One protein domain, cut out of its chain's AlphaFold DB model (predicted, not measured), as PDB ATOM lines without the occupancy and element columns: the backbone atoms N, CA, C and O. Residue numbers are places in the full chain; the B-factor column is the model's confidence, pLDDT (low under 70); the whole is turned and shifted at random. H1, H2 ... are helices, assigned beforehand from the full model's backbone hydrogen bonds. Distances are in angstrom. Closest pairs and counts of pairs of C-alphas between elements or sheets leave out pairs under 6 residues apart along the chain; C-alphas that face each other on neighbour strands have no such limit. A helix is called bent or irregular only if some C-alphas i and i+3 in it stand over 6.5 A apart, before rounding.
ATOM      1  N   LEU A   9     -38.897 123.839  64.788       97.81
ATOM      2  CA  LEU A   9     -38.573 125.106  65.449       97.81
ATOM      3  C   LEU A   9     -39.573 125.489  66.548       97.81
ATOM      4  O   LEU A   9     -39.177 126.026  67.582       97.81
ATOM      5  N   LEU A  10     -40.861 125.182  66.371       97.81
ATOM      6  CA  LEU A  10     -41.869 125.487  67.387       97.81
ATOM      7  C   LEU A  10     -41.688 124.604  68.629       97.81
ATOM      8  O   LEU A  10     -41.808 125.092  69.751       97.81
ATOM      9  N   ALA A  11     -41.352 123.324  68.446       97.56
ATOM     10  CA  ALA A  11     -41.053 122.427  69.561       97.56
ATOM     11  C   ALA A  11     -39.804 122.879  70.330       97.56
ATOM     12  O   ALA A  11     -39.812 122.877  71.562       97.56
ATOM     13  N   LEU A  12     -38.759 123.317  69.615       97.69
ATOM     14  CA  LEU A  12     -37.567 123.910  70.229       97.69
ATOM     15  C   LEU A  12     -37.942 125.134  71.067       97.69
ATOM     16  O   LEU A  12     -37.575 125.212  72.238       97.69
ATOM     17  N   ARG A  13     -38.770 126.032  70.523       98.25
ATOM     18  CA  ARG A  13     -39.207 127.228  71.243       98.25
ATOM     19  C   ARG A  13     -40.011 126.917  72.507       98.25
ATOM     20  O   ARG A  13     -39.824 127.582  73.524       98.25
ATOM     21  N   ILE A  14     -40.887 125.910  72.472       98.12
ATOM     22  CA  ILE A  14     -41.640 125.463  73.657       98.12
ATOM     23  C   ILE A  14     -40.675 124.984  74.749       98.12
ATOM     24  O   ILE A  14     -40.833 125.358  75.912       98.12
ATOM     25  N   ARG A  15     -39.652 124.203  74.378       97.44
ATOM     26  CA  ARG A  15     -38.634 123.712  75.319       97.44
ATOM     27  C   ARG A  15     -37.823 124.848  75.934       97.44
ATOM     28  O   ARG A  15     -37.685 124.884  77.149       97.44
ATOM     29  N   GLU A  16     -37.376 125.811  75.128       98.25
ATOM     30  CA  GLU A  16     -36.663 126.995  75.626       98.25
ATOM     31  C   GLU A  16     -37.483 127.771  76.667       98.25
ATOM     32  O   GLU A  16     -36.957 128.225  77.682       98.25
ATOM     33  N   ILE A  17     -38.785 127.954  76.422       98.31
ATOM     34  CA  ILE A  17     -39.674 128.652  77.359       98.31
ATOM     35  C   ILE A  17     -39.856 127.828  78.637       98.31
ATOM     36  O   ILE A  17     -39.816 128.402  79.729       98.31
ATOM     37  N   ALA A  18     -40.030 126.508  78.516       97.75
ATOM     38  CA  ALA A  18     -40.144 125.604  79.655       97.75
ATOM     39  C   ALA A  18     -38.889 125.661  80.543       97.75
ATOM     40  O   ALA A  18     -39.006 125.859  81.750       97.75
ATOM     41  N   GLU A  19     -37.698 125.605  79.945       97.25
ATOM     42  CA  GLU A  19     -36.414 125.716  80.648       97.25
ATOM     43  C   GLU A  19     -36.278 127.056  81.384       97.25
ATOM     44  O   GLU A  19     -35.978 127.074  82.580       97.25
ATOM     45  N   LYS A  20     -36.600 128.179  80.722       98.19
ATOM     46  CA  LYS A  20     -36.580 129.522  81.341       98.19
ATOM     47  C   LYS A  20     -37.468 129.625  82.581       98.19
ATOM     48  O   LYS A  20     -37.123 130.331  83.525       98.19
ATOM     49  N   HIS A  21     -38.595 128.918  82.591       97.62
ATOM     50  CA  HIS A  21     -39.540 128.912  83.709       97.62
ATOM     51  C   HIS A  21     -39.328 127.741  84.674       97.62
ATOM     52  O   HIS A  21     -40.127 127.566  85.592       97.62
ATOM     53  N   ARG A  22     -38.246 126.963  84.510       95.50
ATOM     54  CA  ARG A  22     -37.933 125.782  85.332       95.50
ATOM     55  C   ARG A  22     -39.069 124.746  85.337       95.50
ATOM     56  O   ARG A  22     -39.352 124.123  86.357       95.50
ATOM     57  N   ILE A  23     -39.725 124.573  84.190       95.19
ATOM     58  CA  ILE A  23     -40.717 123.523  83.954       95.19
ATOM     59  C   ILE A  23     -39.967 122.261  83.512       95.19
ATOM     60  O   ILE A  23     -39.203 122.296  82.548       95.19
ATOM     61  N   GLU A  24     -40.171 121.147  84.218       93.00
ATOM     62  CA  GLU A  24     -39.515 119.873  83.902       93.00
ATOM     63  C   GLU A  24     -39.952 119.351  82.524       93.00
ATOM     64  O   GLU A  24     -41.141 119.315  82.200       93.00
ATOM     65  N   ILE A  25     -38.980 118.921  81.715       94.88
ATOM     66  CA  ILE A  25     -39.213 118.345  80.388       94.88
ATOM     67  C   ILE A  25     -39.012 116.835  80.475       94.88
ATOM     68  O   ILE A  25     -37.896 116.358  80.680       94.88
ATOM     69  N   VAL A  26     -40.086 116.077  80.255       94.62
ATOM     70  CA  VAL A  26     -40.029 114.614  80.157       94.62
ATOM     71  C   VAL A  26     -40.123 114.197  78.694       94.62
ATOM     72  O   VAL A  26     -41.026 114.618  77.973       94.62
ATOM     73  N   VAL A  27     -39.171 113.379  78.240       93.06
ATOM     74  CA  VAL A  27     -39.098 112.927  76.846       93.06
ATOM     75  C   VAL A  27     -39.708 111.535  76.720       93.06
ATOM     76  O   VAL A  27     -39.061 110.540  77.026       93.06
ATOM     77  N   ASP A  28     -40.929 111.476  76.197       95.31
ATOM     78  CA  ASP A  28     -41.570 110.250  75.720       95.31
ATOM     79  C   ASP A  28     -41.940 110.441  74.244       95.31
ATOM     80  O   ASP A  28     -42.897 111.140  73.907       95.31
ATOM     81  N   LYS A  29     -41.140 109.859  73.343       95.06
ATOM     82  CA  LYS A  29     -41.318 110.035  71.892       95.06
ATOM     83  C   LYS A  29     -42.628 109.425  71.395       95.06
ATOM     84  O   LYS A  29     -43.217 109.964  70.461       95.06
ATOM     85  N   THR A  30     -43.052 108.308  71.980       96.12
ATOM     86  CA  THR A  30     -44.245 107.577  71.548       96.12
ATOM     87  C   THR A  30     -45.491 108.356  71.938       96.12
ATOM     88  O   THR A  30     -46.313 108.660  71.075       96.12
ATOM     89  N   LEU A  31     -45.585 108.767  73.208       95.75
ATOM     90  CA  LEU A  31     -46.709 109.566  73.688       95.75
ATOM     91  C   LEU A  31     -46.765 110.935  73.008       95.75
ATOM     92  O   LEU A  31     -47.841 111.365  72.609       95.75
ATOM     93  N   ALA A  32     -45.623 111.614  72.844       96.12
ATOM     94  CA  ALA A  32     -45.590 112.934  72.219       96.12
ATOM     95  C   ALA A  32     -46.107 112.906  70.774       96.12
ATOM     96  O   ALA A  32     -46.887 113.777  70.402       96.12
ATOM     97  N   ARG A  33     -45.717 111.898  69.978       96.69
ATOM     98  CA  ARG A  33     -46.220 111.720  68.605       96.69
ATOM     99  C   ARG A  33     -47.716 111.419  68.596       96.69
ATOM    100  O   ARG A  33     -48.465 112.128  67.939       96.69
ATOM    101  N   ALA A  34     -48.156 110.451  69.401       96.56
ATOM    102  CA  ALA A  34     -49.568 110.084  69.469       96.56
ATOM    103  C   ALA A  34     -50.459 111.261  69.911       96.56
ATOM    104  O   ALA A  34     -51.498 111.511  69.307       96.56
ATOM    105  N   MET A  35     -50.033 112.031  70.914       96.12
ATOM    106  CA  MET A  35     -50.739 113.233  71.367       96.12
ATOM    107  C   MET A  35     -50.727 114.355  70.321       96.12
ATOM    108  O   MET A  35     -51.710 115.080  70.204       96.12
ATOM    109  N   TYR A  36     -49.630 114.520  69.574       96.56
ATOM    110  CA  TYR A  36     -49.531 115.534  68.521       96.56
ATOM    111  C   TYR A  36     -50.550 115.288  67.400       96.56
ATOM    112  O   TYR A  36     -51.191 116.242  66.947       96.56
ATOM    113  N   ASP A  37     -50.716 114.019  67.019       96.12
ATOM    114  CA  ASP A  37     -51.601 113.592  65.933       96.12
ATOM    115  C   ASP A  37     -53.086 113.578  66.342       96.12
ATOM    116  O   ASP A  37     -53.944 113.833  65.502       96.12
ATOM    117  N   ASN A  38     -53.401 113.306  67.616       95.44
ATOM    118  CA  ASN A  38     -54.781 113.043  68.060       95.44
ATOM    119  C   ASN A  38     -55.403 114.131  68.954       95.44
ATOM    120  O   ASN A  38     -56.588 114.041  69.268       95.44
ATOM    121  N   VAL A  39     -54.643 115.135  69.409       95.81
ATOM    122  CA  VAL A  39     -55.148 116.135  70.370       95.81
ATOM    123  C   VAL A  39     -54.851 117.554  69.906       95.81
ATOM    124  O   VAL A  39     -53.721 117.879  69.536       95.81
ATOM    125  N   GLU A  40     -55.855 118.428  69.962       96.62
ATOM    126  CA  GLU A  40     -55.692 119.849  69.645       96.62
ATOM    127  C   GLU A  40     -55.409 120.719  70.873       96.62
ATOM    128  O   GLU A  40     -55.656 120.357  72.027       96.62
ATOM    129  N   ILE A  41     -54.871 121.911  70.614       96.81
ATOM    130  CA  ILE A  41     -54.658 122.922  71.654       96.81
ATOM    131  C   ILE A  41     -56.015 123.308  72.262       96.81
ATOM    132  O   ILE A  41     -57.023 123.394  71.565       96.81
ATOM    133  N   ASN A  42     -56.032 123.540  73.576       96.38
ATOM    134  CA  ASN A  42     -57.214 123.823  74.395       96.38
ATOM    135  C   ASN A  42     -58.219 122.670  74.512       96.38
ATOM    136  O   ASN A  42     -59.256 122.831  75.153       96.38
ATOM    137  N   GLN A  43     -57.906 121.484  73.986       96.00
ATOM    138  CA  GLN A  43     -58.717 120.301  74.238       96.00
ATOM    139  C   GLN A  43     -58.303 119.591  75.528       96.00
ATOM    140  O   GLN A  43     -57.153 119.643  75.994       96.00
ATOM    141  N   ALA A  44     -59.279 118.917  76.136       95.38
ATOM    142  CA  ALA A  44     -59.013 117.950  77.186       95.38
ATOM    143  C   ALA A  44     -58.193 116.785  76.621       95.38
ATOM    144  O   ALA A  44     -58.256 116.472  75.437       95.38
ATOM    145  N   ILE A  45     -57.411 116.146  77.488       95.25
ATOM    146  CA  ILE A  45     -56.675 114.941  77.107       95.25
ATOM    147  C   ILE A  45     -57.720 113.831  76.877       95.25
ATOM    148  O   ILE A  45     -58.598 113.673  77.731       95.25
ATOM    149  N   PRO A  46     -57.674 113.091  75.756       95.88
ATOM    150  CA  PRO A  46     -58.545 111.939  75.541       95.88
ATOM    151  C   PRO A  46     -58.293 110.813  76.548       95.88
ATOM    152  O   PRO A  46     -57.180 110.647  77.058       95.88
ATOM    153  N   ALA A  47     -59.325 110.011  76.814       96.50
ATOM    154  CA  ALA A  47     -59.281 108.970  77.839       96.50
ATOM    155  C   ALA A  47     -58.217 107.890  77.575       96.50
ATOM    156  O   ALA A  47     -57.603 107.385  78.517       96.50
ATOM    157  N   GLU A  48     -57.937 107.584  76.307       95.75
ATOM    158  CA  GLU A  48     -56.888 106.639  75.904       95.75
ATOM    159  C   GLU A  48     -55.487 107.016  76.420       95.75
ATOM    160  O   GLU A  48     -54.668 106.139  76.695       95.75
ATOM    161  N   PHE A  49     -55.223 108.309  76.642       96.56
ATOM    162  CA  PHE A  49     -53.930 108.801  77.118       96.56
ATOM    163  C   PHE A  49     -53.854 108.944  78.642       96.56
ATOM    164  O   PHE A  49     -52.774 109.216  79.173       96.56
ATOM    165  N   TYR A  50     -54.952 108.738  79.379       95.88
ATOM    166  CA  TYR A  50     -54.988 108.973  80.828       95.88
ATOM    167  C   TYR A  50     -53.962 108.158  81.593       95.88
ATOM    168  O   TYR A  50     -53.283 108.703  82.458       95.88
ATOM    169  N   ARG A  51     -53.788 106.877  81.254       96.75
ATOM    170  CA  ARG A  51     -52.800 106.028  81.931       96.75
ATOM    171  C   ARG A  51     -51.377 106.552  81.736       96.75
ATOM    172  O   ARG A  51     -50.629 106.662  82.703       96.75
ATOM    173  N   ALA A  52     -51.011 106.893  80.501       95.38
ATOM    174  CA  ALA A  52     -49.673 107.382  80.183       95.38
ATOM    175  C   ALA A  52     -49.391 108.732  80.865       95.38
ATOM    176  O   ALA A  52     -48.346 108.913  81.490       95.38
ATOM    177  N   VAL A  53     -50.358 109.652  80.823       94.69
ATOM    178  CA  VAL A  53     -50.235 110.969  81.458       94.69
ATOM    179  C   VAL A  53     -50.216 110.860  82.984       94.69
ATOM    180  O   VAL A  53     -49.414 111.533  83.626       94.69
ATOM    181  N   ALA A  54     -51.026 109.983  83.585       95.94
ATOM    182  CA  ALA A  54     -51.000 109.739  85.026       95.94
ATOM    183  C   ALA A  54     -49.625 109.238  85.494       95.94
ATOM    184  O   ALA A  54     -49.093 109.739  86.484       95.94
ATOM    185  N   ASN A  55     -49.006 108.318  84.747       94.56
ATOM    186  CA  ASN A  55     -47.658 107.836  85.050       94.56
ATOM    187  C   ASN A  55     -46.614 108.966  85.004       94.56
ATOM    188  O   ASN A  55     -45.750 109.039  85.880       94.56
ATOM    189  N   LEU A  56     -46.716 109.879  84.030       93.69
ATOM    190  CA  LEU A  56     -45.851 111.062  83.953       93.69
ATOM    191  C   LEU A  56     -46.043 112.005  85.146       93.69
ATOM    192  O   LEU A  56     -45.060 112.481  85.712       93.69
ATOM    193  N   LEU A  57     -47.290 112.245  85.558       92.94
ATOM    194  CA  LEU A  57     -47.583 113.065  86.735       92.94
ATOM    195  C   LEU A  57     -46.958 112.460  87.996       92.94
ATOM    196  O   LEU A  57     -46.277 113.166  88.739       92.94
ATOM    197  N   VAL A  58     -47.119 111.150  88.207       94.75
ATOM    198  CA  VAL A  58     -46.517 110.433  89.343       94.75
ATOM    199  C   VAL A  58     -44.992 110.551  89.328       94.75
ATOM    200  O   VAL A  58     -44.383 110.823  90.368       94.75
ATOM    201  N   TYR A  59     -44.369 110.391  88.160       92.31
ATOM    202  CA  TYR A  59     -42.925 110.523  87.995       92.31
ATOM    203  C   TYR A  59     -42.414 111.915  88.406       92.31
ATOM    204  O   TYR A  59     -41.518 112.012  89.247       92.31
ATOM    205  N   VAL A  60     -43.029 112.986  87.889       91.44
ATOM    206  CA  VAL A  60     -42.649 114.376  88.208       91.44
ATOM    207  C   VAL A  60     -42.879 114.683  89.693       91.44
ATOM    208  O   VAL A  60     -42.014 115.238  90.372       91.44
ATOM    209  N   MET A  61     -44.023 114.270  90.244       91.31
ATOM    210  CA  MET A  61     -44.352 114.503  91.655       91.31
ATOM    211  C   MET A  61     -43.393 113.787  92.614       91.31
ATOM    212  O   MET A  61     -43.062 114.331  93.667       91.31
ATOM    213  N   THR A  62     -42.941 112.582  92.264       90.44
ATOM    214  CA  THR A  62     -42.016 111.803  93.102       90.44
ATOM    215  C   THR A  62     -40.619 112.421  93.114       90.44
ATOM    216  O   THR A  62     -39.969 112.442  94.157       90.44
ATOM    217  N   ARG A  63     -40.173 112.971  91.979       84.31
ATOM    218  CA  ARG A  63     -38.891 113.682  91.875       84.31
ATOM    219  C   ARG A  63     -38.881 114.991  92.649       84.31
ATOM    220  O   ARG A  63     -37.909 115.258  93.336       84.31
ATOM    221  N   LYS A  64     -39.973 115.760  92.602       75.75
ATOM    222  CA  LYS A  64     -40.093 117.039  93.321       75.75
ATOM    223  C   LYS A  64     -40.101 116.897  94.854       75.75
ATOM    224  O   LYS A  64     -39.880 117.880  95.553       75.75
ATOM    225  N   LYS A  65     -40.407 115.707  95.387       64.56
ATOM    226  CA  LYS A  65     -40.407 115.427  96.837       64.56
ATOM    227  C   LYS A  65     -39.019 115.110  97.414       64.56
ATOM    228  O   LYS A  65     -38.923 114.935  98.625       64.56
ATOM    229  N   ARG A  66     -37.991 114.987  96.575       53.50
ATOM    230  CA  ARG A  66     -36.591 114.816  96.980       53.50
ATOM    231  C   ARG A  66     -35.838 116.121  96.779       53.50
ATOM    232  O   ARG A  66     -34.914 116.355  97.580       53.50
TER     233      ARG A  66
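AT A GLANCE: This is residues 9 to 66 of the 66 residues of the protein "Flagellar biosynthetic protein FlhB" of Methylobacterium pseudosasicola (UniProt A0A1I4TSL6). Three helices make a loose frame with few contacts: H1 stands alone on one side, the long H3 makes the opposite side, and the short H2 lies between, near H3. The extended link of residues 21 to 28 leads from H1 to H2, and residues 39 to 44 stick out as a loop before H3. The printed part has 58 residues, is all helix in the order H1, H2, H3, with no named strand, and is only just loose, close to compact, with a radius of gyration of the C-alphas of 12.6 A and spans of 32 by 28 by 20 A.

IN THESE COORDINATES: H1, residues 9 to 20, begins at C-alpha 9 (-38.573, 125.106, 65.449) and is 16.6 A long. H2, residues 29 to 38, is 14.3 A long. H3, residues 47 to 64, is 25.9 A long and ends at C-alpha 64 (-40.093, 117.039, 93.321); it is irregular, with C-alphas 48 and 51 7.3 A apart.

HOW THE PARTS SIT: H1 is apart from H2 and H3. H2 and H3 are close but not clearly touching, the closest C-alphas, of Leu 31 and Ala 52, being 7.5 A apart; they run opposite ways at a steep tilt of 43 degrees. Every O i to N i+4 pair is within hydrogen-bond range in H1 and H2, and 12 of 14 in H3.

THE WHOLE: The two C-alphas farthest apart, of Asp 37 and Arg 66, are 34.5 A apart. The printed part has no cut, both links are short, and residues 65 to 66 have pLDDT under 70.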